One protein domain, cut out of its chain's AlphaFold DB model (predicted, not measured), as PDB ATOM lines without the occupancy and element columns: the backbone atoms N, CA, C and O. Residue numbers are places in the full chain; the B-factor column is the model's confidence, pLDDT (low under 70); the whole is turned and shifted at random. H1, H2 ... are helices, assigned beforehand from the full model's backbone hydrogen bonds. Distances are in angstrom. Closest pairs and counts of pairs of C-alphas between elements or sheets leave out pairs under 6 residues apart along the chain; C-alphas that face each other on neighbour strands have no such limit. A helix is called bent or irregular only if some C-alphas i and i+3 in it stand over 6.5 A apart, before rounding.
ATOM      1  N   VAL A   4     -11.520 -38.494  33.536       74.75
ATOM      2  CA  VAL A   4     -12.790 -38.278  32.809       74.75
ATOM      3  C   VAL A   4     -13.966 -38.257  33.785       74.75
ATOM      4  O   VAL A   4     -14.790 -37.339  33.761       74.75
ATOM      5  N   ALA A   5     -13.990 -39.223  34.704       70.81
ATOM      6  CA  ALA A   5     -14.979 -39.324  35.772       70.81
ATOM      7  C   ALA A   5     -15.027 -38.053  36.638       70.81
ATOM      8  O   ALA A   5     -16.104 -37.512  36.901       70.81
ATOM      9  N   ASN A   6     -13.859 -37.547  37.044       78.12
ATOM     10  CA  ASN A   6     -13.761 -36.335  37.854       78.12
ATOM     11  C   ASN A   6     -14.227 -35.088  37.093       78.12
ATOM     12  O   ASN A   6     -14.927 -34.260  37.667       78.12
ATOM     13  N   HIS A   7     -13.895 -34.963  35.804       81.19
ATOM     14  CA  HIS A   7     -14.340 -33.827  34.997       81.19
ATOM     15  C   HIS A   7     -15.868 -33.788  34.857       81.19
ATOM     16  O   HIS A   7     -16.485 -32.754  35.112       81.19
ATOM     17  N   LEU A   8     -16.490 -34.927  34.530       77.12
ATOM     18  CA  LEU A   8     -17.949 -35.035  34.429       77.12
ATOM     19  C   LEU A   8     -18.637 -34.766  35.767       77.12
ATOM     20  O   LEU A   8     -19.648 -34.066  35.811       77.12
ATOM     21  N   LYS A   9     -18.083 -35.282  36.866       82.31
ATOM     22  CA  LYS A   9     -18.594 -35.013  38.209       82.31
ATOM     23  C   LYS A   9     -18.584 -33.517  38.524       82.31
ATOM     24  O   LYS A   9     -19.633 -32.982  38.869       82.31
ATOM     25  N   SER A  10     -17.447 -32.845  38.348       80.38
ATOM     26  CA  SER A  10     -17.324 -31.404  38.604       80.38
ATOM     27  C   SER A  10     -18.247 -30.574  37.708       80.38
ATOM     28  O   SER A  10     -18.844 -29.603  38.171       80.38
ATOM     29  N   PHE A  11     -18.407 -30.968  36.441       85.56
ATOM     30  CA  PHE A  11     -19.345 -30.328  35.520       85.56
ATOM     31  C   PHE A  11     -20.782 -30.388  36.053       85.56
ATOM     32  O   PHE A  11     -21.432 -29.353  36.196       85.56
ATOM     33  N   TRP A  12     -21.264 -31.579  36.419       84.38
ATOM     34  CA  TRP A  12     -22.629 -31.745  36.924       84.38
ATOM     35  C   TRP A  12     -22.839 -31.123  38.304       84.38
ATOM     36  O   TRP A  12     -23.913 -30.582  38.563       84.38
ATOM     37  N   GLU A  13     -21.829 -31.146  39.175       86.69
ATOM     38  CA  GLU A  13     -21.866 -30.414  40.442       86.69
ATOM     39  C   GLU A  13     -22.068 -28.915  40.196       86.69
ATOM     40  O   GLU A  13     -22.955 -28.332  40.816       86.69
ATOM     41  N   SER A  14     -21.334 -28.327  39.243       84.19
ATOM     42  CA  SER A  14     -21.486 -26.924  38.842       84.19
ATOM     43  C   SER A  14     -22.879 -26.628  38.273       84.19
ATOM     44  O   SER A  14     -23.557 -25.721  38.754       84.19
ATOM     45  N   CYS A  15     -23.371 -27.442  37.331       84.56
ATOM     46  CA  CYS A  15     -24.714 -27.276  36.760       84.56
ATOM     47  C   CYS A  15     -25.824 -27.324  37.822       84.56
ATOM     48  O   CYS A  15     -26.823 -26.615  37.727       84.56
ATOM     49  N   LEU A  16     -25.667 -28.150  38.861       87.19
ATOM     50  CA  LEU A  16     -26.662 -28.282  39.926       87.19
ATOM     51  C   LEU A  16     -26.614 -27.150  40.968       87.19
ATOM     52  O   LEU A  16     -27.533 -27.051  41.790       87.19
ATOM     53  N   LEU A  17     -25.595 -26.281  40.946       85.06
ATOM     54  CA  LEU A  17     -25.551 -25.083  41.795       85.06
ATOM     55  C   LEU A  17     -26.597 -24.041  41.384       85.06
ATOM     56  O   LEU A  17     -27.078 -23.298  42.240       85.06
ATOM     57  N   GLU A  18     -27.003 -24.023  40.112       81.50
ATOM     58  CA  GLU A  18     -28.062 -23.137  39.608       81.50
ATOM     59  C   GLU A  18     -29.414 -23.416  40.293       81.50
ATOM     60  O   GLU A  18     -30.233 -22.516  40.495       81.50
ATOM     61  N   HIS A  19     -29.621 -24.650  40.762       82.00
ATOM     62  CA  HIS A  19     -30.815 -25.074  41.492       82.00
ATOM     63  C   HIS A  19     -30.686 -24.778  42.990       82.00
ATOM     64  O   HIS A  19     -30.348 -25.638  43.812       82.00
ATOM     65  N   ARG A  20     -30.985 -23.528  43.371       78.88
ATOM     66  CA  ARG A  20     -30.883 -23.048  44.767       78.88
ATOM     67  C   ARG A  20     -31.791 -23.781  45.760       78.88
ATOM     68  O   ARG A  20     -31.482 -23.806  46.945       78.88
ATOM     69  N   HIS A  21     -32.879 -24.383  45.284       83.62
ATOM     70  CA  HIS A  21     -33.835 -25.129  46.107       83.62
ATOM     71  C   HIS A  21     -33.321 -26.515  46.535       83.62
ATOM     72  O   HIS A  21     -33.874 -27.109  47.458       83.62
ATOM     73  N   LEU A  22     -32.271 -27.034  45.887       87.31
ATOM     74  CA  LEU A  22     -31.670 -28.313  46.253       87.31
ATOM     75  C   LEU A  22     -30.647 -28.129  47.372       87.31
ATOM     76  O   LEU A  22     -29.767 -27.274  47.294       87.31
ATOM     77  N   ASN A  23     -30.704 -28.978  48.393       90.00
ATOM     78  CA  ASN A  23     -29.653 -29.027  49.404       90.00
ATOM     79  C   ASN A  23     -28.437 -29.840  48.912       90.00
ATOM     80  O   ASN A  23     -28.497 -30.581  47.929       90.00
ATOM     81  N   ASN A  24     -27.312 -29.734  49.623       89.31
ATOM     82  CA  ASN A  24     -26.065 -30.407  49.236       89.31
ATOM     83  C   ASN A  24     -26.195 -31.939  49.160       89.31
ATOM     84  O   ASN A  24     -25.537 -32.569  48.335       89.31
ATOM     85  N   THR A  25     -27.045 -32.548  49.989       90.69
ATOM     86  CA  THR A  25     -27.283 -33.998  49.961       90.69
ATOM     87  C   THR A  25     -28.063 -34.409  48.714       90.69
ATOM     88  O   THR A  25     -27.665 -35.355  48.039       90.69
ATOM     89  N   GLN A  26     -29.109 -33.660  48.354       91.31
ATOM     90  CA  GLN A  26     -29.891 -33.869  47.132       91.31
ATOM     91  C   GLN A  26     -29.024 -33.692  45.878       91.31
ATOM     92  O   GLN A  26     -29.070 -34.538  44.989       91.31
ATOM     93  N   ARG A  27     -28.169 -32.657  45.830       91.94
ATOM     94  CA  ARG A  27     -27.232 -32.449  44.708       91.94
ATOM     95  C   ARG A  27     -26.268 -33.623  44.539       91.94
ATOM     96  O   ARG A  27     -26.150 -34.153  43.442       91.94
ATOM     97  N   ARG A  28     -25.629 -34.085  45.621       90.56
ATOM     98  CA  ARG A  28     -24.734 -35.258  45.560       90.56
ATOM     99  C   ARG A  28     -25.465 -36.519  45.101       90.56
ATOM    100  O   ARG A  28     -24.923 -37.275  44.299       90.56
ATOM    101  N   GLY A  29     -26.691 -36.727  45.583       91.69
ATOM    102  CA  GLY A  29     -27.542 -37.834  45.152       91.69
ATOM    103  C   GLY A  29     -27.857 -37.788  43.659       91.69
ATOM    104  O   GLY A  29     -27.734 -38.802  42.976       91.69
ATOM    105  N   LEU A  30     -28.186 -36.605  43.135       92.94
ATOM    106  CA  LEU A  30     -28.421 -36.391  41.707       92.94
ATOM    107  C   LEU A  30     -27.187 -36.686  40.861       92.94
ATOM    108  O   LEU A  30     -27.303 -37.405  39.875       92.94
ATOM    109  N   VAL A  31     -26.013 -36.182  41.248       91.12
ATOM    110  CA  VAL A  31     -24.764 -36.461  40.518       91.12
ATOM    111  C   VAL A  31     -24.471 -37.959  40.506       91.12
ATOM    112  O   VAL A  31     -24.175 -38.518  39.453       91.12
ATOM    113  N   ARG A  32     -24.621 -38.634  41.655       90.38
ATOM    114  CA  ARG A  32     -24.439 -40.088  41.749       90.38
ATOM    115  C   ARG A  32     -25.402 -40.845  40.832       90.38
ATOM    116  O   ARG A  32     -24.983 -41.778  40.160       90.38
ATOM    117  N   TRP A  33     -26.668 -40.440  40.777       93.12
ATOM    118  CA  TRP A  33     -27.659 -41.069  39.903       93.12
ATOM    119  C   TRP A  33     -27.408 -40.788  38.413       93.12
ATOM    120  O   TRP A  33     -27.525 -41.694  37.591       93.12
ATOM    121  N   LEU A  34     -27.020 -39.559  38.055       86.88
ATOM    122  CA  LEU A  34     -26.711 -39.183  36.673       86.88
ATOM    123  C   LEU A  34     -25.529 -39.986  36.122       86.88
ATOM    124  O   LEU A  34     -25.609 -40.489  35.005       86.88
ATOM    125  N   LEU A  35     -24.464 -40.127  36.912       83.50
ATOM    126  CA  LEU A  35     -23.251 -40.839  36.506       83.50
ATOM    127  C   LEU A  35     -23.356 -42.366  36.672       83.50
ATOM    128  O   LEU A  35     -22.623 -43.104  36.016       83.50
ATOM    129  N   GLY A  36     -24.272 -42.847  37.515       82.25
ATOM    130  CA  GLY A  36     -24.427 -44.264  37.838       82.25
ATOM    131  C   GLY A  36     -23.315 -44.804  38.747       82.25
ATOM    132  O   GLY A  36     -22.469 -44.069  39.247       82.25
ATOM    133  N   GLU A  37     -23.318 -46.117  38.995       70.06
ATOM    134  CA  GLU A  37     -22.339 -46.756  39.896       70.06
ATOM    135  C   GLU A  37     -20.994 -47.055  39.229       70.06
ATOM    136  O   GLU A  37     -19.965 -47.092  39.891       70.06
ATOM    137  N   SER A  38     -20.984 -47.254  37.911       69.62
ATOM    138  CA  SER A  38     -19.787 -47.633  37.153       69.62
ATOM    139  C   SER A  38     -19.074 -46.423  36.544       69.62
ATOM    140  O   SER A  38     -18.692 -46.457  35.378       69.62
ATOM    141  N   VAL A  39     -18.898 -45.347  37.316       70.44
ATOM    142  CA  VAL A  39     -18.237 -44.120  36.830       70.44
ATOM    143  C   VAL A  39     -16.786 -44.394  36.424       70.44
ATOM    144  O   VAL A  39     -16.299 -43.808  35.466       70.44
ATOM    145  N   ASP A  40     -16.115 -45.334  37.094       70.38
ATOM    146  CA  ASP A  40     -14.747 -45.724  36.738       70.38
ATOM    147  C   ASP A  40     -14.679 -46.435  35.370       70.38
ATOM    148  O   ASP A  40     -13.683 -46.306  34.672       70.38
ATOM    149  N   LYS A  41     -15.769 -47.067  34.901       75.38
ATOM    150  CA  LYS A  41     -15.834 -47.655  33.545       75.38
ATOM    151  C   LYS A  41     -15.948 -46.605  32.438       75.38
ATOM    152  O   LYS A  41     -15.917 -46.963  31.268       75.38
ATOM    153  N   LEU A  42     -16.139 -45.325  32.775       72.69
ATOM    154  CA  LEU A  42     -16.151 -44.250  31.778       72.69
ATOM    155  C   LEU A  42     -14.758 -43.996  31.188       72.69
ATOM    156  O   LEU A  42     -14.658 -43.365  30.140       72.69
ATOM    157  N   GLU A  43     -13.706 -44.468  31.856       74.81
ATOM    158  CA  GLU A  43     -12.320 -44.292  31.411       74.81
ATOM    159  C   GLU A  43     -11.920 -45.282  30.324       74.81
ATOM    160  O   GLU A  43     -11.078 -44.964  29.490       74.81
ATOM    161  N   ASP A  44     -12.569 -46.444  30.305       79.06
ATOM    162  CA  ASP A  44     -12.283 -47.528  29.365       79.06
ATOM    163  C   ASP A  44     -12.998 -47.342  28.016       79.06
ATOM    164  O   ASP A  44     -12.929 -48.204  27.142       79.06
ATOM    165  N   LEU A  45     -13.737 -46.242  27.853       76.56
ATOM    166  CA  LEU A  45     -14.595 -46.024  26.695       76.56
ATOM    167  C   LEU A  45     -13.839 -45.390  25.550       76.56
ATOM    168  O   LEU A  45     -13.033 -44.477  25.742       76.56
ATOM    169  N   THR A  46     -14.211 -45.774  24.336       79.31
ATOM    170  CA  THR A  46     -13.803 -45.010  23.161       79.31
ATOM    171  C   THR A  46     -14.430 -43.611  23.181       79.31
ATOM    172  O   THR A  46     -15.422 -43.339  23.867       79.31
ATOM    173  N   THR A  47     -13.877 -42.696  22.389       77.00
ATOM    174  CA  THR A  47     -14.402 -41.329  22.258       77.00
ATOM    175  C   THR A  47     -15.878 -41.308  21.842       77.00
ATOM    176  O   THR A  47     -16.669 -40.533  22.383       77.00
ATOM    177  N   GLU A  48     -16.276 -42.178  20.911       75.81
ATOM    178  CA  GLU A  48     -17.655 -42.266  20.410       75.81
ATOM    179  C   GLU A  48     -18.615 -42.788  21.479       75.81
ATOM    180  O   GLU A  48     -19.710 -42.259  21.694       75.81
ATOM    181  N   GLU A  49     -18.172 -43.805  22.203       75.81
ATOM    182  CA  GLU A  49     -18.890 -44.396  23.315       75.81
ATOM    183  C   GLU A  49     -19.091 -43.418  24.478       75.81
ATOM    184  O   GLU A  49     -20.175 -43.349  25.064       75.81
ATOM    185  N   LEU A  50     -18.060 -42.638  24.802       73.50
ATOM    186  CA  LEU A  50     -18.124 -41.595  25.819       73.50
ATOM    187  C   LEU A  50     -19.072 -40.465  25.394       73.50
ATOM    188  O   LEU A  50     -19.872 -39.991  26.208       73.50
ATOM    189  N   ALA A  51     -19.041 -40.062  24.121       74.19
ATOM    190  CA  ALA A  51     -19.971 -39.078  23.573       74.19
ATOM    191  C   ALA A  51     -21.424 -39.582  23.623       74.19
ATOM    192  O   ALA A  51     -22.338 -38.839  23.993       74.19
ATOM    193  N   SER A  52     -21.653 -40.858  23.304       72.38
ATOM    194  CA  SER A  52     -22.963 -41.504  23.430       72.38
ATOM    195  C   SER A  52     -23.454 -41.532  24.883       72.38
ATOM    196  O   SER A  52     -24.553 -41.054  25.174       72.38
ATOM    197  N   ALA A  53     -22.609 -41.982  25.816       75.31
ATOM    198  CA  ALA A  53     -22.928 -42.004  27.243       75.31
ATOM    199  C   ALA A  53     -23.262 -40.600  27.773       75.31
ATOM    200  O   ALA A  53     -24.264 -40.412  28.462       75.31
ATOM    201  N   THR A  54     -22.479 -39.592  27.383       76.12
ATOM    202  CA  THR A  54     -22.697 -38.195  27.780       76.12
ATOM    203  C   THR A  54     -24.030 -37.657  27.257       76.12
ATOM    204  O   THR A  54     -24.771 -37.025  28.012       76.12
ATOM    205  N   ARG A  55     -24.396 -37.954  26.000       78.38
ATOM    206  CA  ARG A  55     -25.719 -37.601  25.449       78.38
ATOM    207  C   ARG A  55     -26.857 -38.234  26.250       78.38
ATOM    208  O   ARG A  55     -27.840 -37.549  26.525       78.38
ATOM    209  N   GLY A  56     -26.704 -39.492  26.665       79.12
ATOM    210  CA  GLY A  56     -27.657 -40.175  27.544       79.12
ATOM    211  C   GLY A  56     -27.837 -39.452  28.882       79.12
ATOM    212  O   GLY A  56     -28.957 -39.116  29.259       79.12
ATOM    213  N   ILE A  57     -26.734 -39.105  29.555       82.69
ATOM    214  CA  ILE A  57     -26.769 -38.371  30.833       82.69
ATOM    215  C   ILE A  57     -27.463 -37.008  30.670       82.69
ATOM    216  O   ILE A  57     -28.324 -36.646  31.474       82.69
ATOM    217  N   ILE A  58     -27.142 -36.267  29.602       84.31
ATOM    218  CA  ILE A  58     -27.774 -34.976  29.297       84.31
ATOM    219  C   ILE A  58     -29.278 -35.145  29.058       84.31
ATOM    220  O   ILE A  58     -30.073 -34.356  29.570       84.31
ATOM    221  N   ASN A  59     -29.684 -36.158  28.292       85.50
ATOM    222  CA  ASN A  59     -31.093 -36.436  28.033       85.50
ATOM    223  C   ASN A  59     -31.850 -36.751  29.329       85.50
ATOM    224  O   ASN A  59     -32.887 -36.144  29.599       85.50
ATOM    225  N   ARG A  60     -31.292 -37.623  30.174       88.94
ATOM    226  CA  ARG A  60     -31.849 -37.961  31.486       88.94
ATOM    227  C   ARG A  60     -32.027 -36.726  32.365       88.94
ATOM    228  O   ARG A  60     -33.104 -36.515  32.923       88.94
ATOM    229  N   TYR A  61     -31.007 -35.873  32.452       89.69
ATOM    230  CA  TYR A  61     -31.097 -34.624  33.206       89.69
ATOM    231  C   TYR A  61     -32.174 -33.681  32.650       89.69
ATOM    232  O   TYR A  61     -32.949 -33.113  33.418       89.69
ATOM    233  N   ARG A  62     -32.287 -33.554  31.322       91.44
ATOM    234  CA  ARG A  62     -33.333 -32.741  30.678       91.44
ATOM    235  C   ARG A  62     -34.738 -33.241  31.008       91.44
ATOM    236  O   ARG A  62     -35.611 -32.421  31.282       91.44
ATOM    237  N   ILE A  63     -34.962 -34.557  30.997       92.94
ATOM    238  CA  ILE A  63     -36.248 -35.154  31.385       92.94
ATOM    239  C   ILE A  63     -36.555 -34.824  32.852       92.94
ATOM    240  O   ILE A  63     -37.633 -34.303  33.146       92.94
ATOM    241  N   LEU A  64     -35.593 -35.056  33.754       94.38
ATOM    242  CA  LEU A  64     -35.729 -34.755  35.180       94.38
ATOM    243  C   LEU A  64     -36.110 -33.286  35.401       94.38
ATOM    244  O   LEU A  64     -37.124 -33.004  36.035       94.38
ATOM    245  N   GLN A  65     -35.322 -32.359  34.853       93.31
ATOM    246  CA  GLN A  65     -35.520 -30.921  35.025       93.31
ATOM    247  C   GLN A  65     -36.873 -30.459  34.479       93.31
ATOM    248  O   GLN A  65     -37.535 -29.629  35.095       93.31
ATOM    249  N   LYS A  66     -37.283 -30.979  33.318       92.75
ATOM    250  CA  LYS A  66     -38.490 -30.512  32.634       92.75
ATOM    251  C   LYS A  66     -39.775 -31.057  33.253       92.75
ATOM    252  O   LYS A  66     -40.791 -30.368  33.204       92.75
ATOM    253  N   HIS A  67     -39.764 -32.287  33.770       92.56
ATOM    254  CA  HIS A  67     -41.006 -32.981  34.131       92.56
ATOM    255  C   HIS A  67     -41.123 -33.361  35.609       92.56
ATOM    256  O   HIS A  67     -42.249 -33.538  36.071       92.56
ATOM    257  N   TYR A  68     -40.024 -33.505  36.353       95.12
ATOM    258  CA  TYR A  68     -40.073 -34.209  37.640       95.12
ATOM    259  C   TYR A  68     -39.395 -33.470  38.801       95.12
ATOM    260  O   TYR A  68     -39.813 -33.627  39.948       95.12
ATOM    261  N   LEU A  69     -38.372 -32.655  38.542       92.38
ATOM    262  CA  LEU A  69     -37.644 -31.941  39.588       92.38
ATOM    263  C   LEU A  69     -38.531 -30.875  40.246       92.38
ATOM    264  O   LEU A  69     -39.045 -29.986  39.574       92.38
ATOM    265  N   GLY A  70     -38.716 -30.968  41.565       88.38
ATOM    266  CA  GLY A  70     -39.560 -30.039  42.329       88.38
ATOM    267  C   GLY A  70     -41.067 -30.182  42.075       88.38
ATOM    268  O   GLY A  70     -41.847 -29.364  42.558       88.38
ATOM    269  N   VAL A  71     -41.496 -31.210  41.334       90.06
ATOM    270  CA  VAL A  71     -42.905 -31.451  41.008       90.06
ATOM    271  C   VAL A  71     -43.544 -32.352  42.066       90.06
ATOM    272  O   VAL A  71     -42.973 -33.366  42.467       90.06
ATOM    273  N   ALA A  72     -44.753 -32.001  42.513       86.56
ATOM    274  CA  ALA A  72     -45.499 -32.809  43.475       86.56
ATOM    275  C   ALA A  72     -45.803 -34.214  42.906       86.56
ATOM    276  O   ALA A  72     -46.115 -34.330  41.720       86.56
ATOM    277  N   PRO A  73     -45.811 -35.286  43.726       82.88
ATOM    278  CA  PRO A  73     -45.907 -36.662  43.231       82.88
ATOM    279  C   PRO A  73     -47.078 -36.921  42.274       82.88
ATOM    280  O   PRO A  73     -46.885 -37.484  41.203       82.88
ATOM    281  N   LYS A  74     -48.289 -36.459  42.611       86.94
ATOM    282  CA  LYS A  74     -49.483 -36.642  41.766       86.94
ATOM    283  C   LYS A  74     -49.316 -36.017  40.376       86.94
ATOM    284  O   LYS A  74     -49.699 -36.619  39.374       86.94
ATOM    285  N   GLU A  75     -48.720 -34.830  40.322       89.62
ATOM    286  CA  GLU A  75     -48.449 -34.115  39.076       89.62
ATOM    287  C   GLU A  75     -47.335 -34.785  38.273       89.62
ATOM    288  O   GLU A  75     -47.457 -34.945  37.062       89.62
ATOM    289  N   ALA A  76     -46.307 -35.288  38.955       87.25
ATOM    290  CA  ALA A  76     -45.233 -36.056  38.344       87.25
ATOM    291  C   ALA A  76     -45.766 -37.336  37.664       87.25
ATOM    292  O   ALA A  76     -45.441 -37.608  36.510       87.25
ATOM    293  N   TYR A  77     -46.669 -38.083  38.313       89.75
ATOM    294  CA  TYR A  77     -47.338 -39.222  37.670       89.75
ATOM    295  C   TYR A  77     -48.163 -38.793  36.453       89.75
ATOM    296  O   TYR A  77     -48.092 -39.433  35.403       89.75
ATOM    297  N   ARG A  78     -48.912 -37.687  36.557       89.31
ATOM    298  CA  ARG A  78     -49.677 -37.136  35.430       89.31
ATOM    299  C   ARG A  78     -48.768 -36.792  34.248       89.31
ATOM    300  O   ARG A  78     -49.124 -37.093  33.110       89.31
ATOM    301  N   HIS A  79     -47.592 -36.217  34.502       92.94
ATOM    302  CA  HIS A  79     -46.598 -35.946  33.466       92.94
ATOM    303  C   HIS A  79     -46.161 -37.230  32.762       92.94
ATOM    304  O   HIS A  79     -46.240 -37.277  31.536       92.94
ATOM    305  N   LEU A  80     -45.810 -38.289  33.500       92.75
ATOM    306  CA  LEU A  80     -45.424 -39.571  32.900       92.75
ATOM    307  C   LEU A  80     -46.519 -40.105  31.962       92.75
ATOM    308  O   LEU A  80     -46.252 -40.368  30.791       92.75
ATOM    309  N   PHE A  81     -47.766 -40.203  32.431       91.00
ATOM    310  CA  PHE A  81     -48.869 -40.706  31.602       91.00
ATOM    311  C   PHE A  81     -49.132 -39.841  30.371       91.00
ATOM    312  O   PHE A  81     -49.328 -40.377  29.280       91.00
ATOM    313  N   ASN A  82     -49.080 -38.515  30.514       93.06
ATOM    314  CA  ASN A  82     -49.231 -37.603  29.384       93.06
ATOM    315  C   ASN A  82     -48.119 -37.806  28.350       93.06
ATOM    316  O   ASN A  82     -48.383 -37.769  27.152       93.06
ATOM    317  N   ARG A  83     -46.881 -38.052  28.791       94.62
ATOM    318  CA  ARG A  83     -45.727 -38.286  27.914       94.62
ATOM    319  C   ARG A  83     -45.849 -39.606  27.157       94.62
ATOM    320  O   ARG A  83     -45.701 -39.613  25.936       94.62
ATOM    321  N   LEU A  84     -46.187 -40.692  27.849       94.06
ATOM    322  CA  LEU A  84     -46.408 -41.999  27.220       94.06
ATOM    323  C   LEU A  84     -47.610 -41.962  26.258       94.06
ATOM    324  O   LEU A  84     -47.518 -42.436  25.128       94.06
ATOM    325  N   GLY A  85     -48.715 -41.326  26.655       92.75
ATOM    326  CA  GLY A  85     -49.895 -41.146  25.805       92.75
ATOM    327  C   GLY A  85     -49.637 -40.264  24.580       92.75
ATOM    328  O   GLY A  85     -50.112 -40.571  23.483       92.75
ATOM    329  N   ALA A  86     -48.835 -39.204  24.728       92.69
ATOM    330  CA  ALA A  86     -48.420 -38.352  23.615       92.69
ATOM    331  C   ALA A  86     -47.582 -39.129  22.596       92.69
ATOM    332  O   ALA A  86     -47.726 -38.909  21.398       92.69
ATOM    333  N   VAL A  87     -46.737 -40.054  23.059       93.12
ATOM    334  CA  VAL A  87     -45.936 -40.922  22.187       93.12
ATOM    335  C   VAL A  87     -46.821 -41.881  21.402       93.12
ATOM    336  O   VAL A  87     -46.671 -41.953  20.188       93.12
ATOM    337  N   LEU A  88     -47.804 -42.525  22.039       92.12
ATOM    338  CA  LEU A  88     -48.795 -43.345  21.325       92.12
ATOM    339  C   LEU A  88     -49.572 -42.521  20.288       92.12
ATOM    340  O   LEU A  88     -49.798 -42.971  19.170       92.12
ATOM    341  N   SER A  89     -49.918 -41.277  20.629       92.44
ATOM    342  CA  SER A  89     -50.637 -40.353  19.742       92.44
ATOM    343  C   SER A  89     -49.818 -39.850  18.547       92.44
ATOM    344  O   SER A  89     -50.383 -39.186  17.679       92.44
ATOM    345  N   LYS A  90     -48.513 -40.147  18.467       92.12
ATOM    346  CA  LYS A  90     -47.718 -39.867  17.260       92.12
ATOM    347  C   LYS A  90     -48.055 -40.813  16.107       92.12
ATOM    348  O   LYS A  90     -47.828 -40.452  14.957       92.12
ATOM    349  N   TYR A  91     -48.614 -41.982  16.408       91.31
ATOM    350  CA  TYR A  91     -48.866 -43.040  15.434       91.31
ATOM    351  C   TYR A  91     -50.312 -42.960  14.933       91.31
ATOM    352  O   TYR A  91     -51.229 -42.993  15.759       91.31
ATOM    353  N   PRO A  92     -50.566 -42.807  13.619       90.25
ATOM    354  CA  PRO A  92     -51.899 -42.492  13.101       90.25
ATOM    355  C   PRO A  92     -53.003 -43.500  13.453       90.25
ATOM    356  O   PRO A  92     -54.123 -43.072  13.765       90.25
ATOM    357  N   LEU A  93     -52.729 -44.813  13.445       91.12
ATOM    358  CA  LEU A  93     -53.763 -45.812  13.758       91.12
ATOM    359  C   LEU A  93     -54.124 -45.758  15.242       91.12
ATOM    360  O   LEU A  93     -55.303 -45.785  15.598       91.12
ATOM    361  N   LEU A  94     -53.122 -45.609  16.111       92.69
ATOM    362  CA  LEU A  94     -53.359 -45.441  17.544       92.69
ATOM    363  C   LEU A  94     -54.042 -44.114  17.846       92.69
ATOM    364  O   LEU A  94     -55.027 -44.095  18.574       92.69
ATOM    365  N   ARG A  95     -53.561 -43.011  17.268       94.19
ATOM    366  CA  ARG A  95     -54.121 -41.674  17.475       94.19
ATOM    367  C   ARG A  95     -55.598 -41.650  17.121       94.19
ATOM    368  O   ARG A  95     -56.398 -41.258  17.962       94.19
ATOM    369  N   SER A  96     -55.950 -42.089  15.910       93.25
ATOM    370  CA  SER A  96     -57.339 -42.102  15.441       93.25
ATOM    371  C   SER A  96     -58.242 -42.907  16.376       93.25
ATOM    372  O   SER A  96     -59.303 -42.421  16.768       93.25
ATOM    373  N   TRP A  97     -57.789 -44.082  16.820       94.31
ATOM    374  CA  TRP A  97     -58.532 -44.905  17.769       94.31
ATOM    375  C   TRP A  97     -58.659 -44.247  19.151       94.31
ATOM    376  O   TRP A  97     -59.766 -44.139  19.675       94.31
ATOM    377  N   ILE A  98     -57.565 -43.734  19.719       92.81
ATOM    378  CA  ILE A  98     -57.540 -43.074  21.034       92.81
ATOM    379  C   ILE A  98     -58.465 -41.854  21.057       92.81
ATOM    380  O   ILE A  98     -59.182 -41.638  22.033       92.81
ATOM    381  N   THR A  99     -58.475 -41.050  19.992       92.62
ATOM    382  CA  THR A  99     -59.307 -39.842  19.921       92.62
ATOM    383  C   THR A  99     -60.774 -40.129  19.619       92.62
ATOM    384  O   THR A  99     -61.605 -39.255  19.839       92.62
ATOM    385  N   ALA A 100     -61.110 -41.331  19.139       94.00
ATOM    386  CA  ALA A 100     -62.475 -41.665  18.741       94.00
ATOM    387  C   ALA A 100     -63.462 -41.755  19.919       94.00
ATOM    388  O   ALA A 100     -64.656 -41.562  19.713       94.00
ATOM    389  N   SER A 101     -63.005 -42.063  21.141       93.75
ATOM    390  CA  SER A 101     -63.891 -42.137  22.312       93.75
ATOM    391  C   SER A 101     -63.139 -41.965  23.648       93.75
ATOM    392  O   SER A 101     -62.005 -42.439  23.790       93.75
ATOM    393  N   PRO A 102     -63.771 -41.348  24.670       92.56
ATOM    394  CA  PRO A 102     -63.231 -41.283  26.034       92.56
ATOM    395  C   PRO A 102     -62.941 -42.659  26.652       92.56
ATOM    396  O   PRO A 102     -62.022 -42.810  27.459       92.56
ATOM    397  N   GLU A 103     -63.702 -43.689  26.286       91.81
ATOM    398  CA  GLU A 103     -63.521 -45.066  26.747       91.81
ATOM    399  C   GLU A 103     -62.207 -45.663  26.223       91.81
ATOM    400  O   GLU A 103     -61.528 -46.387  26.959       91.81
ATOM    401  N   HIS A 104     -61.794 -45.320  24.998       92.88
ATOM    402  CA  HIS A 104     -60.487 -45.717  24.465       92.88
ATOM    403  C   HIS A 104     -59.351 -45.054  25.253       92.88
ATOM    404  O   HIS A 104     -58.408 -45.735  25.658       92.88
ATOM    405  N   GLN A 105     -59.477 -43.764  25.580       91.12
ATOM    406  CA  GLN A 105     -58.498 -43.060  26.419       91.12
ATOM    407  C   GLN A 105     -58.379 -43.702  27.807       91.12
ATOM    408  O   GLN A 105     -57.274 -44.000  28.260       91.12
ATOM    409  N   LYS A 106     -59.512 -43.998  28.460       91.00
ATOM    410  CA  LYS A 106     -59.538 -44.721  29.745       91.00
ATOM    411  C   LYS A 106     -58.866 -46.091  29.635       91.00
ATOM    412  O   LYS A 106     -58.146 -46.487  30.550       91.00
ATOM    413  N   THR A 107     -59.079 -46.804  28.530       91.81
ATOM    414  CA  THR A 107     -58.456 -48.113  28.279       91.81
ATOM    415  C   THR A 107     -56.938 -47.994  28.158       91.81
ATOM    416  O   THR A 107     -56.220 -48.773  28.787       91.81
ATOM    417  N   VAL A 108     -56.437 -46.999  27.419       92.25
ATOM    418  CA  VAL A 108     -54.994 -46.746  27.290       92.25
ATOM    419  C   VAL A 108     -54.376 -46.385  28.633       92.25
ATOM    420  O   VAL A 108     -53.383 -46.996  29.014       92.25
ATOM    421  N   VAL A 109     -54.976 -45.459  29.386       91.25
ATOM    422  CA  VAL A 109     -54.458 -45.053  30.702       91.25
ATOM    423  C   VAL A 109     -54.404 -46.242  31.663       91.25
ATOM    424  O   VAL A 109     -53.361 -46.481  32.267       91.25
ATOM    425  N   LYS A 110     -55.477 -47.041  31.753       90.38
ATOM    426  CA  LYS A 110     -55.499 -48.253  32.592       90.38
ATOM    427  C   LYS A 110     -54.438 -49.269  32.171       90.38
ATOM    428  O   LYS A 110     -53.787 -49.860  33.026       90.38
ATOM    429  N   THR A 111     -54.249 -49.457  30.867       92.62
ATOM    430  CA  THR A 111     -53.249 -50.392  30.333       92.62
ATOM    431  C   THR A 111     -51.829 -49.913  30.627       92.62
ATOM    432  O   THR A 111     -51.008 -50.702  31.079       92.62
ATOM    433  N   LEU A 112     -51.544 -48.621  30.435       93.06
ATOM    434  CA  LEU A 112     -50.256 -48.022  30.787       93.06
ATOM    435  C   LEU A 112     -49.978 -48.134  32.287       93.06
ATOM    436  O   LEU A 112     -48.855 -48.436  32.672       93.06
ATOM    437  N   GLN A 113     -50.992 -47.913  33.128       89.38
ATOM    438  CA  GLN A 113     -50.837 -48.007  34.576       89.38
ATOM    439  C   GLN A 113     -50.461 -49.432  34.985       89.38
ATOM    440  O   GLN A 113     -49.446 -49.625  35.651       89.38
ATOM    441  N   ALA A 114     -51.226 -50.423  34.525       89.94
ATOM    442  CA  ALA A 114     -50.961 -51.823  34.830       89.94
ATOM    443  C   ALA A 114     -49.605 -52.292  34.272       89.94
ATOM    444  O   ALA A 114     -48.887 -53.037  34.940       89.94
ATOM    445  N   LEU A 115     -49.212 -51.806  33.087       91.25
ATOM    446  CA  LEU A 115     -47.884 -52.052  32.535       91.25
ATOM    447  C   LEU A 115     -46.791 -51.489  33.452       91.25
ATOM    448  O   LEU A 115     -45.878 -52.222  33.808       91.25
ATOM    449  N   ILE A 116     -46.867 -50.212  33.844       91.56
ATOM    450  CA  ILE A 116     -45.851 -49.577  34.700       91.56
ATOM    451  C   ILE A 116     -45.749 -50.300  36.046       91.56
ATOM    452  O   ILE A 116     -44.644 -50.577  36.507       91.56
ATOM    453  N   GLU A 117     -46.884 -50.643  36.660       88.75
ATOM    454  CA  GLU A 117     -46.925 -51.413  37.907       88.75
ATOM    455  C   GLU A 117     -46.247 -52.781  37.743       88.75
ATOM    456  O   GLU A 117     -45.431 -53.173  38.581       88.75
ATOM    457  N   GLN A 118     -46.517 -53.485  36.638       87.88
ATOM    458  CA  GLN A 118     -45.847 -54.746  36.333       87.88
ATOM    459  C   GLN A 118     -44.342 -54.542  36.126       87.88
ATOM    460  O   GLN A 118     -43.559 -55.265  36.737       87.88
ATOM    461  N   LEU A 119     -43.923 -53.566  35.318       86.38
ATOM    462  CA  LEU A 119     -42.513 -53.274  35.042       86.38
ATOM    463  C   LEU A 119     -41.742 -52.982  36.328       86.38
ATOM    464  O   LEU A 119     -40.709 -53.590  36.582       86.38
ATOM    465  N   LEU A 120     -42.280 -52.130  37.198       86.62
ATOM    466  CA  LEU A 120     -41.656 -51.828  38.485       86.62
ATOM    467  C   LEU A 120     -41.539 -53.054  39.397       86.62
ATOM    468  O   LEU A 120     -40.638 -53.093  40.236       86.62
ATOM    469  N   LYS A 121     -42.431 -54.040  39.241       85.25
ATOM    470  CA  LYS A 121     -42.444 -55.272  40.029       85.25
ATOM    471  C   LYS A 121     -41.525 -56.354  39.474       85.25
ATOM    472  O   LYS A 121     -40.927 -57.061  40.278       85.25
ATOM    473  N   VAL A 122     -41.434 -56.529  38.155       81.06
ATOM    474  CA  VAL A 122     -40.791 -57.716  37.551       81.06
ATOM    475  C   VAL A 122     -39.572 -57.407  36.692       81.06
ATOM    476  O   VAL A 122     -38.781 -58.314  36.454       81.06
ATOM    477  N   ASP A 123     -39.398 -56.170  36.223       85.12
ATOM    478  CA  ASP A 123     -38.303 -55.830  35.317       85.12
ATOM    479  C   ASP A 123     -36.960 -55.742  36.078       85.12
ATOM    480  O   ASP A 123     -36.817 -54.906  36.981       85.12
ATOM    481  N   PRO A 124     -35.951 -56.572  35.741       78.81
ATOM    482  CA  PRO A 124     -34.686 -56.608  36.477       78.81
ATOM    483  C   PRO A 124     -33.891 -55.301  36.395       78.81
ATOM    484  O   PRO A 124     -33.215 -54.922  37.359       78.81
ATOM    485  N   PHE A 125     -33.966 -54.604  35.257       84.88
ATOM    486  CA  PHE A 125     -33.279 -53.333  35.071       84.88
ATOM    487  C   PHE A 125     -33.902 -52.273  35.979       84.88
ATOM    488  O   PHE A 125     -33.188 -51.660  36.774       84.88
ATOM    489  N   LEU A 126     -35.228 -52.113  35.954       84.56
ATOM    490  CA  LEU A 126     -35.917 -51.135  36.799       84.56
ATOM    491  C   LEU A 126     -35.804 -51.461  38.289       84.56
ATOM    492  O   LEU A 126     -35.632 -50.544  39.090       84.56
ATOM    493  N   GLN A 127     -35.824 -52.738  38.683       86.56
ATOM    494  CA  GLN A 127     -35.542 -53.125  40.069       86.56
ATOM    495  C   GLN A 127     -34.124 -52.732  40.500       86.56
ATOM    496  O   GLN A 127     -33.918 -52.246  41.615       86.56
ATOM    497  N   THR A 128     -33.139 -52.922  39.623       86.94
ATOM    498  CA  THR A 128     -31.758 -52.497  39.883       86.94
ATOM    499  C   THR A 128     -31.682 -50.978  40.013       86.94
ATOM    500  O   THR A 128     -31.111 -50.475  40.980       86.94
ATOM    501  N   GLN A 129     -32.337 -50.240  39.114       87.62
ATOM    502  CA  GLN A 129     -32.407 -48.780  39.178       87.62
ATOM    503  C   GLN A 129     -33.084 -48.290  40.464       87.62
ATOM    504  O   GLN A 129     -32.574 -47.375  41.101       87.62
ATOM    505  N   GLN A 130     -34.172 -48.919  40.918       89.06
ATOM    506  CA  GLN A 130     -34.819 -48.581  42.194       89.06
ATOM    507  C   GLN A 130     -33.864 -48.739  43.385       89.06
ATOM    508  O   GLN A 130     -33.789 -47.850  44.236       89.06
ATOM    509  N   LYS A 131     -33.103 -49.842  43.430       90.69
ATOM    510  CA  LYS A 131     -32.089 -50.073  44.473       90.69
ATOM    511  C   LYS A 131     -31.003 -48.998  44.427       90.69
ATOM    512  O   LYS A 131     -30.674 -48.422  45.459       90.69
ATOM    513  N   GLN A 132     -30.502 -48.669  43.239       88.88
ATOM    514  CA  GLN A 132     -29.479 -47.635  43.059       88.88
ATOM    515  C   GLN A 132     -29.988 -46.243  43.452       88.88
ATOM    516  O   GLN A 132     -29.312 -45.505  44.167       88.88
ATOM    517  N   ILE A 133     -31.212 -45.892  43.057       92.50
ATOM    518  CA  ILE A 133     -31.860 -44.630  43.422       92.50
ATOM    519  C   ILE A 133     -32.029 -44.526  44.948       92.50
ATOM    520  O   ILE A 133     -31.792 -43.458  45.519       92.50
ATOM    521  N   ALA A 134     -32.362 -45.626  45.633       92.50
ATOM    522  CA  ALA A 134     -32.454 -45.654  47.094       92.50
ATOM    523  C   ALA A 134     -31.106 -45.364  47.785       92.50
ATOM    524  O   ALA A 134     -31.088 -44.761  48.857       92.50
ATOM    525  N   LEU A 135     -29.980 -45.721  47.155       91.94
ATOM    526  CA  LEU A 135     -28.632 -45.374  47.625       91.94
ATOM    527  C   LEU A 135     -28.231 -43.925  47.304       91.94
ATOM    528  O   LEU A 135     -27.289 -43.398  47.901       91.94
ATOM    529  N   CYS A 136     -28.911 -43.277  46.356       90.81
ATOM    530  CA  CYS A 136     -28.626 -41.899  45.962       90.81
ATOM    531  C   CYS A 136     -29.267 -40.878  46.911       90.81
ATOM    532  O   CYS A 136     -28.682 -39.823  47.146       90.81
ATOM    533  N   THR A 137     -30.452 -41.159  47.466       92.88
ATOM    534  CA  THR A 137     -31.169 -40.193  48.312       92.88
ATOM    535  C   THR A 137     -32.135 -40.832  49.313       92.88
ATOM    536  O   THR A 137     -32.826 -41.812  49.017       92.88
ATOM    537  N   GLN A 138     -32.245 -40.215  50.495       90.81
ATOM    538  CA  GLN A 138     -33.288 -40.520  51.486       90.81
ATOM    539  C   GLN A 138     -34.557 -39.672  51.316       90.81
ATOM    540  O   GLN A 138     -35.592 -39.988  51.892       90.81
ATOM    541  N   ASP A 139     -34.494 -38.627  50.492       91.69
ATOM    542  CA  ASP A 139     -35.630 -37.766  50.179       91.69
ATOM    543  C   ASP A 139     -36.618 -38.496  49.258       91.69
ATOM    544  O   ASP A 139     -36.262 -38.892  48.144       91.69
ATOM    545  N   SER A 140     -37.856 -38.688  49.719       90.25
ATOM    546  CA  SER A 140     -38.892 -39.426  48.986       90.25
ATOM    547  C   SER A 140     -39.367 -38.699  47.726       90.25
ATOM    548  O   SER A 140     -39.662 -39.350  46.723       90.25
ATOM    549  N   SER A 141     -39.399 -37.365  47.738       89.75
ATOM    550  CA  SER A 141     -39.794 -36.565  46.577       89.75
ATOM    551  C   SER A 141     -38.761 -36.692  45.463       89.75
ATOM    552  O   SER A 141     -39.111 -36.964  44.315       89.75
ATOM    553  N   LEU A 142     -37.478 -36.566  45.807       91.94
ATOM    554  CA  LEU A 142     -36.380 -36.746  44.866       91.94
ATOM    555  C   LEU A 142     -36.323 -38.190  44.367       91.94
ATOM    556  O   LEU A 142     -36.183 -38.413  43.172       91.94
ATOM    557  N   ARG A 143     -36.496 -39.173  45.257       93.56
ATOM    558  CA  ARG A 143     -36.544 -40.595  44.892       93.56
ATOM    559  C   ARG A 143     -37.602 -40.874  43.824       93.56
ATOM    560  O   ARG A 143     -37.303 -41.534  42.831       93.56
ATOM    561  N   ASN A 144     -38.805 -40.330  44.004       92.50
ATOM    562  CA  ASN A 144     -39.891 -40.455  43.035       92.50
ATOM    563  C   ASN A 144     -39.553 -39.764  41.712       92.50
ATOM    564  O   ASN A 144     -39.761 -40.351  40.653       92.50
ATOM    565  N   ALA A 145     -38.988 -38.556  41.755       93.81
ATOM    566  CA  ALA A 145     -38.589 -37.838  40.547       93.81
ATOM    567  C   ALA A 145     -37.538 -38.609  39.729       93.81
ATOM    568  O   ALA A 145     -37.653 -38.705  38.505       93.81
ATOM    569  N   LEU A 146     -36.548 -39.209  40.399       95.12
ATOM    570  CA  LEU A 146     -35.526 -40.030  39.748       95.12
ATOM    571  C   LEU A 146     -36.127 -41.291  39.128       95.12
ATOM    572  O   LEU A 146     -35.853 -41.587  37.969       95.12
ATOM    573  N   LEU A 147     -36.998 -41.993  39.859       94.38
ATOM    574  CA  LEU A 147     -37.645 -43.206  39.359       94.38
ATOM    575  C   LEU A 147     -38.521 -42.924  38.133       94.38
ATOM    576  O   LEU A 147     -38.432 -43.641  37.140       94.38
ATOM    577  N   LEU A 148     -39.340 -41.870  38.180       93.69
ATOM    578  CA  LEU A 148     -40.192 -41.478  37.055       93.69
ATOM    579  C   LEU A 148     -39.369 -41.031  35.844       93.69
ATOM    580  O   LEU A 148     -39.722 -41.363  34.715       93.69
ATOM    581  N   THR A 149     -38.241 -40.354  36.070       96.19
ATOM    582  CA  THR A 149     -37.316 -40.002  34.987       96.19
ATOM    583  C   THR A 149     -36.725 -41.245  34.329       96.19
ATOM    584  O   THR A 149     -36.725 -41.342  33.104       96.19
ATOM    585  N   THR A 150     -36.250 -42.207  35.127       93.00
ATOM    586  CA  THR A 150     -35.715 -43.479  34.624       93.00
ATOM    587  C   THR A 150     -36.775 -44.269  33.858       93.00
ATOM    588  O   THR A 150     -36.474 -44.820  32.805       93.00
ATOM    589  N   LEU A 151     -38.021 -44.294  34.342       93.56
ATOM    590  CA  LEU A 151     -39.141 -44.926  33.644       93.56
ATOM    591  C   LEU A 151     -39.447 -44.254  32.303       93.56
ATOM    592  O   LEU A 151     -39.624 -44.951  31.308       93.56
ATOM    593  N   GLU A 152     -39.524 -42.920  32.262       95.06
ATOM    594  CA  GLU A 152     -39.763 -42.199  31.008       95.06
ATOM    595  C   GLU A 152     -38.632 -42.467  30.011       95.06
ATOM    596  O   GLU A 152     -38.906 -42.816  28.866       95.06
ATOM    597  N   GLU A 153     -37.372 -42.352  30.437       91.75
ATOM    598  CA  GLU A 153     -36.215 -42.635  29.583       91.75
ATOM    599  C   GLU A 153     -36.256 -44.068  29.036       91.75
ATOM    600  O   GLU A 153     -36.091 -44.268  27.834       91.75
ATOM    601  N   TYR A 154     -36.529 -45.049  29.900       90.62
ATOM    602  CA  TYR A 154     -36.597 -46.461  29.531       90.62
ATOM    603  C   TYR A 154     -37.712 -46.736  28.515       90.62
ATOM    604  O   TYR A 154     -37.462 -47.300  27.453       90.62
ATOM    605  N   CYS A 155     -38.937 -46.283  28.789       89.81
ATOM    606  CA  CYS A 155     -40.082 -46.507  27.905       89.81
ATOM    607  C   CYS A 155     -39.947 -45.792  26.551       89.81
ATOM    608  O   CYS A 155     -40.491 -46.265  25.553       89.81
ATOM    609  N   LEU A 156     -39.273 -44.639  26.513       90.19
ATOM    610  CA  LEU A 156     -39.142 -43.816  25.307       90.19
ATOM    611  C   LEU A 156     -37.861 -44.079  24.512       90.19
ATOM    612  O   LEU A 156     -37.635 -43.416  23.500       90.19
ATOM    613  N   HIS A 157     -37.039 -45.033  24.941       85.38
ATOM    614  CA  HIS A 157     -35.907 -45.505  24.159       85.38
ATOM    615  C   HIS A 157     -36.395 -46.145  22.852       85.38
ATOM    616  O   HIS A 157     -37.332 -46.937  22.887       85.38
ATOM    617  N   PHE A 158     -35.799 -45.805  21.710       81.88
ATOM    618  CA  PHE A 158     -36.206 -46.337  20.404       81.88
ATOM    619  C   PHE A 158     -35.455 -47.629  20.074       81.88
ATOM    620  O   PHE A 158     -34.259 -47.727  20.334       81.88
ATOM    621  N   ILE A 159     -36.170 -48.598  19.504       72.62
ATOM    622  CA  ILE A 159     -35.666 -49.880  19.004       72.62
ATOM    623  C   ILE A 159     -36.392 -50.152  17.683       72.62
ATOM    624  O   ILE A 159     -37.623 -50.189  17.686       72.62
ATOM    625  N   ASN A 160     -35.669 -50.355  16.575       69.75
ATOM    626  CA  ASN A 160     -36.268 -50.599  15.255       69.75
ATOM    627  C   ASN A 160     -37.358 -49.565  14.897       69.75
ATOM    628  O   ASN A 160     -38.497 -49.936  14.621       69.75
ATOM    629  N   ASP A 161     -37.046 -48.269  15.004       78.69
ATOM    630  CA  ASP A 161     -37.947 -47.129  14.728       78.69
ATOM    631  C   ASP A 161     -39.162 -46.946  15.664       78.69
ATOM    632  O   ASP A 161     -39.869 -45.932  15.580       78.69
ATOM    633  N   TYR A 162     -39.381 -47.850  16.625       82.88
ATOM    634  CA  TYR A 162     -40.468 -47.753  17.603       82.88
ATOM    635  C   TYR A 162     -39.947 -47.570  19.038       82.88
ATOM    636  O   TYR A 162     -38.953 -48.172  19.437       82.88
ATOM    637  N   PRO A 163     -40.618 -46.761  19.877       88.25
ATOM    638  CA  PRO A 163     -40.324 -46.696  21.298       88.25
ATOM    639  C   PRO A 163     -40.507 -48.070  21.942       88.25
ATOM    640  O   PRO A 163     -41.499 -48.752  21.681       88.25
ATOM    641  N   LEU A 164     -39.627 -48.426  22.874       86.88
ATOM    642  CA  LEU A 164     -39.684 -49.657  23.656       86.88
ATOM    643  C   LEU A 164     -41.070 -49.856  24.289       86.88
ATOM    644  O   LEU A 164     -41.568 -50.978  24.347       86.88
ATOM    645  N   LEU A 165     -41.742 -48.762  24.668       90.06
ATOM    646  CA  LEU A 165     -43.134 -48.744  25.116       90.06
ATOM    647  C   LEU A 165     -44.080 -49.586  24.241       90.06
ATOM    648  O   LEU A 165     -44.953 -50.256  24.784       90.06
ATOM    649  N   PHE A 166     -43.926 -49.572  22.914       88.38
ATOM    650  CA  PHE A 166     -44.776 -50.326  21.987       88.38
ATOM    651  C   PHE A 166     -44.611 -51.827  22.186       88.38
ATOM    652  O   PHE A 166     -45.598 -52.550  22.339       88.38
ATOM    653  N   HIS A 167     -43.365 -52.288  22.249       85.81
ATOM    654  CA  HIS A 167     -43.045 -53.689  22.491       85.81
ATOM    655  C   HIS A 167     -43.499 -54.133  23.883       85.81
ATOM    656  O   HIS A 167     -44.092 -55.205  24.022       85.81
ATOM    657  N   LEU A 168     -43.286 -53.290  24.898       87.44
ATOM    658  CA  LEU A 168     -43.724 -53.553  26.268       87.44
ATOM    659  C   LEU A 168     -45.251 -53.675  26.352       87.44
ATOM    660  O   LEU A 168     -45.751 -54.631  26.940       87.44
ATOM    661  N   LEU A 169     -45.993 -52.761  25.717       89.12
ATOM    662  CA  LEU A 169     -47.455 -52.805  25.650       89.12
ATOM    663  C   LEU A 169     -47.961 -54.032  24.899       89.12
ATOM    664  O   LEU A 169     -48.875 -54.700  25.379       89.12
ATOM    665  N   TYR A 170     -47.370 -54.341  23.745       87.94
ATOM    666  CA  TYR A 170     -47.730 -55.514  22.957       87.94
ATOM    667  C   TYR A 170     -47.543 -56.799  23.767       87.94
ATOM    668  O   TYR A 170     -48.473 -57.595  23.885       87.94
ATOM    669  N   HIS A 171     -46.367 -56.982  24.371       84.19
ATOM    670  CA  HIS A 171     -46.067 -58.169  25.166       84.19
ATOM    671  C   HIS A 171     -46.961 -58.259  26.408       84.19
ATOM    672  O   HIS A 171     -47.507 -59.323  26.699       84.19
ATOM    673  N   PHE A 172     -47.156 -57.144  27.115       85.75
ATOM    674  CA  PHE A 172     -48.043 -57.070  28.273       85.75
ATOM    675  C   PHE A 172     -49.474 -57.475  27.913       85.75
ATOM    676  O   PHE A 172     -50.031 -58.378  28.533       85.75
ATOM    677  N   LEU A 173     -50.054 -56.869  26.876       86.00
ATOM    678  CA  LEU A 173     -51.418 -57.171  26.441       86.00
ATOM    679  C   LEU A 173     -51.559 -58.596  25.913       86.00
ATOM    680  O   LEU A 173     -52.571 -59.235  26.181       86.00
ATOM    681  N   ARG A 174     -50.553 -59.114  25.200       84.19
ATOM    682  CA  ARG A 174     -50.546 -60.500  24.724       84.19
ATOM    683  C   ARG A 174     -50.549 -61.486  25.890       84.19
ATOM    684  O   ARG A 174     -51.369 -62.395  25.898       84.19
ATOM    685  N   HIS A 175     -49.710 -61.271  26.898       78.06
ATOM    686  CA  HIS A 175     -49.689 -62.130  28.080       78.06
ATOM    687  C   HIS A 175     -50.994 -62.046  28.890       78.06
ATOM    688  O   HIS A 175     -51.515 -63.058  29.340       78.06
ATOM    689  N   GLN A 176     -51.579 -60.851  29.016       77.56
ATOM    690  CA  GLN A 176     -52.884 -60.675  29.662       77.56
ATOM    691  C   GLN A 176     -54.017 -61.332  28.860       77.56
ATOM    692  O   GLN A 176     -54.983 -61.819  29.451       77.56
ATOM    693  N   SER A 177     -53.916 -61.362  27.524       68.19
ATOM    694  CA  SER A 177     -54.960 -61.914  26.650       68.19
ATOM    695  C   SER A 177     -55.222 -63.402  26.854       68.19
ATOM    696  O   SER A 177     -56.334 -63.862  26.618       68.19
ATOM    697  N   GLU A 178     -54.231 -64.127  27.367       67.25
ATOM    698  CA  GLU A 178     -54.343 -65.539  27.732       67.25
ATOM    699  C   GLU A 178     -55.145 -65.746  29.031       67.25
ATOM    700  O   GLU A 178     -55.582 -66.860  29.306       67.25
ATOM    701  N   LEU A 179     -55.361 -64.686  29.825       64.62
ATOM    702  CA  LEU A 179     -55.907 -64.773  31.182       64.62
ATOM    703  C   LEU A 179     -57.246 -64.048  31.360       64.62
ATOM    704  O   LEU A 179     -58.143 -64.642  31.949       64.62
ATOM    705  N   GLN A 180     -57.386 -62.794  30.896       68.88
ATOM    706  CA  GLN A 180     -58.619 -61.979  30.957       68.88
ATOM    707  C   GLN A 180     -58.364 -60.565  30.385       68.88
ATOM    708  O   GLN A 180     -57.929 -59.671  31.110       68.88
ATOM    709  N   ILE A 181     -58.668 -60.315  29.103       82.06
ATOM    710  CA  ILE A 181     -58.666 -58.942  28.555       82.06
ATOM    711  C   ILE A 181     -60.035 -58.505  28.066       82.06
ATOM    712  O   ILE A 181     -60.860 -59.292  27.609       82.06
ATOM    713  N   THR A 182     -60.265 -57.200  28.151       87.62
ATOM    714  CA  THR A 182     -61.476 -56.574  27.622       87.62
ATOM    715  C   THR A 182     -61.441 -56.508  26.094       87.62
ATOM    716  O   THR A 182     -60.377 -56.456  25.475       87.62
ATOM    717  N   SER A 183     -62.613 -56.412  25.460       86.69
ATOM    718  CA  SER A 183     -62.722 -56.233  24.003       86.69
ATOM    719  C   SER A 183     -61.976 -54.992  23.492       86.69
ATOM    720  O   SER A 183     -61.431 -55.003  22.389       86.69
ATOM    721  N   GLN A 184     -61.898 -53.934  24.302       89.38
ATOM    722  CA  GLN A 184     -61.153 -52.718  23.968       89.38
ATOM    723  C   GLN A 184     -59.637 -52.932  24.024       89.38
ATOM    724  O   GLN A 184     -58.923 -52.468  23.138       89.38
ATOM    725  N   GLN A 185     -59.142 -53.690  25.003       88.75
ATOM    726  CA  GLN A 185     -57.733 -54.089  25.064       88.75
ATOM    727  C   GLN A 185     -57.350 -55.022  23.909       88.75
ATOM    728  O   GLN A 185     -56.265 -54.873  23.356       88.75
ATOM    729  N   GLN A 186     -58.251 -55.915  23.481       88.50
ATOM    730  CA  GLN A 186     -58.036 -56.763  22.301       88.50
ATOM    731  C   GLN A 186     -57.872 -55.915  21.033       88.50
ATOM    732  O   GLN A 186     -56.947 -56.133  20.252       88.50
ATOM    733  N   LYS A 187     -58.747 -54.920  20.837       90.00
ATOM    734  CA  LYS A 187     -58.637 -53.978  19.713       90.00
ATOM    735  C   LYS A 187     -57.340 -53.176  19.786       90.00
ATOM    736  O   LYS A 187     -56.656 -53.043  18.777       90.00
ATOM    737  N   PHE A 188     -56.965 -52.702  20.973       91.25
ATOM    738  CA  PHE A 188     -55.707 -51.983  21.164       91.25
ATOM    739  C   PHE A 188     -54.487 -52.854  20.826       91.25
ATOM    740  O   PHE A 188     -53.606 -52.404  20.101       91.25
ATOM    741  N   LEU A 189     -54.475 -54.121  21.254       89.69
ATOM    742  CA  LEU A 189     -53.438 -55.093  20.899       89.69
ATOM    743  C   LEU A 189     -53.350 -55.314  19.383       89.69
ATOM    744  O   LEU A 189     -52.252 -55.350  18.838       89.69
ATOM    745  N   GLN A 190     -54.484 -55.429  18.687       89.69
ATOM    746  CA  GLN A 190     -54.499 -55.567  17.226       89.69
ATOM    747  C   GLN A 190     -53.918 -54.335  16.527       89.69
ATOM    748  O   GLN A 190     -53.164 -54.484  15.566       89.69
ATOM    749  N   LEU A 191     -54.237 -53.129  17.004       91.06
ATOM    750  CA  LEU A 191     -53.683 -51.893  16.453       91.06
ATOM    751  C   LEU A 191     -52.176 -51.795  16.708       91.06
ATOM    752  O   LEU A 191     -51.430 -51.544  15.769       91.06
ATOM    753  N   LEU A 192     -51.720 -52.083  17.932       87.62
ATOM    754  CA  LEU A 192     -50.292 -52.151  18.262       87.62
ATOM    755  C   LEU A 192     -49.568 -53.183  17.398       87.62
ATOM    756  O   LEU A 192     -48.494 -52.909  16.879       87.62
ATOM    757  N   SER A 193     -50.172 -54.356  17.206       86.44
ATOM    758  CA  SER A 193     -49.621 -55.395  16.343       86.44
ATOM    759  C   SER A 193     -49.479 -54.908  14.906       86.44
ATOM    760  O   SER A 193     -48.465 -55.196  14.295       86.44
ATOM    761  N   ARG A 194     -50.454 -54.166  14.365       86.88
ATOM    762  CA  ARG A 194     -50.382 -53.615  13.000       86.88
ATOM    763  C   ARG A 194     -49.314 -52.535  12.852       86.88
ATOM    764  O   ARG A 194     -48.670 -52.493  11.814       86.88
ATOM    765  N   GLU A 195     -49.133 -51.700  13.873       84.62
ATOM    766  CA  GLU A 195     -48.054 -50.705  13.902       84.62
ATOM    767  C   GLU A 195     -46.682 -51.409  13.943       84.62
ATOM    768  O   GLU A 195     -45.811 -51.118  13.134       84.62
ATOM    769  N   ILE A 196     -46.506 -52.420  14.805       77.00
ATOM    770  CA  ILE A 196     -45.218 -53.118  14.987       77.00
ATOM    771  C   ILE A 196     -44.905 -54.112  13.845       77.00
ATOM    772  O   ILE A 196     -43.741 -54.314  13.511       77.00
ATOM    773  N   GLN A 197     -45.912 -54.740  13.219       64.25
ATOM    774  CA  GLN A 197     -45.756 -55.761  12.160       64.25
ATOM    775  C   GLN A 197     -45.132 -55.251  10.853       64.25
ATOM    776  O   GLN A 197     -44.920 -56.043   9.938       64.25
ATOM    777  N   GLN A 198     -44.783 -53.969  10.763       53.91
ATOM    778  CA  GLN A 198     -43.909 -53.477   9.700       53.91
ATOM    779  C   GLN A 198     -42.451 -53.974   9.841       53.91
ATOM    780  O   GLN A 198     -41.666 -53.788   8.917       53.91
ATOM    781  N   VAL A 199     -42.094 -54.668  10.937       45.12
ATOM    782  CA  VAL A 199     -40.772 -55.287  11.154       45.12
ATOM    783  C   VAL A 199     -40.928 -56.741  11.652       45.12
ATOM    784  O   VAL A 199     -41.711 -56.989  12.576       45.12
ATOM    785  N   PRO A 200     -40.220 -57.741  11.080       38.56
ATOM    786  CA  PRO A 200     -40.314 -59.132  11.526       38.56
ATOM    787  C   PRO A 200     -39.779 -59.301  12.957       38.56
ATOM    788  O   PRO A 200     -38.600 -59.105  13.235       38.56
ATOM    789  N   PHE A 201     -40.667 -59.698  13.870       44.94
ATOM    790  CA  PHE A 201     -40.382 -59.915  15.290       44.94
ATOM    791  C   PHE A 201     -39.867 -61.346  15.522       44.94
ATOM    792  O   PHE A 201     -40.641 -62.301  15.592       44.94
ATOM    793  N   ASN A 202     -38.552 -61.519  15.613       42.28
ATOM    794  CA  ASN A 202     -37.886 -62.798  15.852       42.28
ATOM    795  C   ASN A 202     -37.727 -63.091  17.358       42.28
ATOM    796  O   ASN A 202     -37.293 -62.257  18.149       42.28
TER     797      ASN A 202
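This is residues 4 to 202 of the 236 residues of an uncharacterized protein of Gloeothece verrucosa (strain PCC 7822) (UniProt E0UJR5). The longest helix, H4, runs from one end of a long body of helices to its middle, where H5 and H9 lie side by side. H1, H2 and H3 make that end together with the first part of H4; H6, H7, H10 and H11 pack together at the other end, and H8 runs from the last residues of H7 to H2, packing on H9 on its way. The printed part has 199 residues with eleven named helices, H1 to H11 in order, and no named strand; the class is all helix. It is compact, with a radius of gyration of the C-alphas of 18.7 A, and spans 53 by 38 by 28 A.

H4 takes residues 47 to 68 and measures 30.8 A, from C-alpha 47 at (-14.402, -41.329, 22.258) to C-alpha 68 at (-40.073, -34.209, 37.640). It is neither bent nor irregular, but only just: C-alphas 65 and 68 are 6.2 A apart. Before it come H1, residues 4 to 17, which begins at (-12.790, -38.278, 32.809) and is 20.4 A long, H2, residues 24 to 35, and H3, residues 39 to 42. After it come H5, residues 73 to 88, 23.1 A, H6, residues 92 to 100, and H7, residues 102 to 122, 30.1 A. H8 is residues 124 to 136, H9 residues 140 to 155, 22.3 A, and H10 residues 164 to 177. H11, residues 183 to 196, ends with C-alpha 196 at (-45.218, -53.118, 14.987).

H4 touches H9 with its residues 60 to 68 alone, opposite ways at a steep tilt of 55 degrees; the closest C-alphas, of Tyr 68 and Ala 145, are 4.9 A apart. H9 touches H5 at a shallow tilt of 6 degrees, the same way, closest at the C-alphas of Leu 80 and Glu 152, 6.5 A. H2, H8 and H9 form an up and down bundle, each helix running against the one before it. In it, H2 touches H8 at a shallow tilt of 29 degrees, with the C-alphas of Gly 29 and Cys 136 4.3 A apart. H8 and H9 are a hairpin, closest at the C-alphas of Ile 133 and Arg 143, 6.4 A. H1 and H2 are a hairpin too, at a steep tilt of 44 degrees, with the C-alphas of Trp 12 and Val 31 6.3 A apart. H3 touches residues 4 to 5 of H1, closest at the C-alphas of Ala 5 and Val 39, 5.9 A. H7 is the hub, touching five helices. Among them, H10 stands about perpendicular to H7 at 85 degrees, with the C-alphas of Leu 115 and Phe 172 6.6 A apart. H10 and H11 are a hairpin, closest at the C-alphas of Tyr 170 and Leu 189, 6.1 A. H6 touches H11 at a shallow tilt of 23 degrees, opposite ways, closest at the C-alphas of Leu 94 and Leu 191, 6.6 A. H4 and H7 are apart. Every O i to N i+4 pair is within hydrogen-bond range in H1, H2 and H4 to H11; H3 is too short for such a pair.

The two C-alphas farthest apart, those of Asn 6 and Ser 183, are 54.6 A apart. The printed part has no cut. No link is long; H1 to H2 and H9 to H10 are short, and the others are tight. Within the link from H9 to H10, residues 158 to 159 pair antiparallel with residues 162 to 163. The mean pLDDT of the printed part is 85.4, with residues 38, 160, 177 to 180 and 197 to 202 under 70.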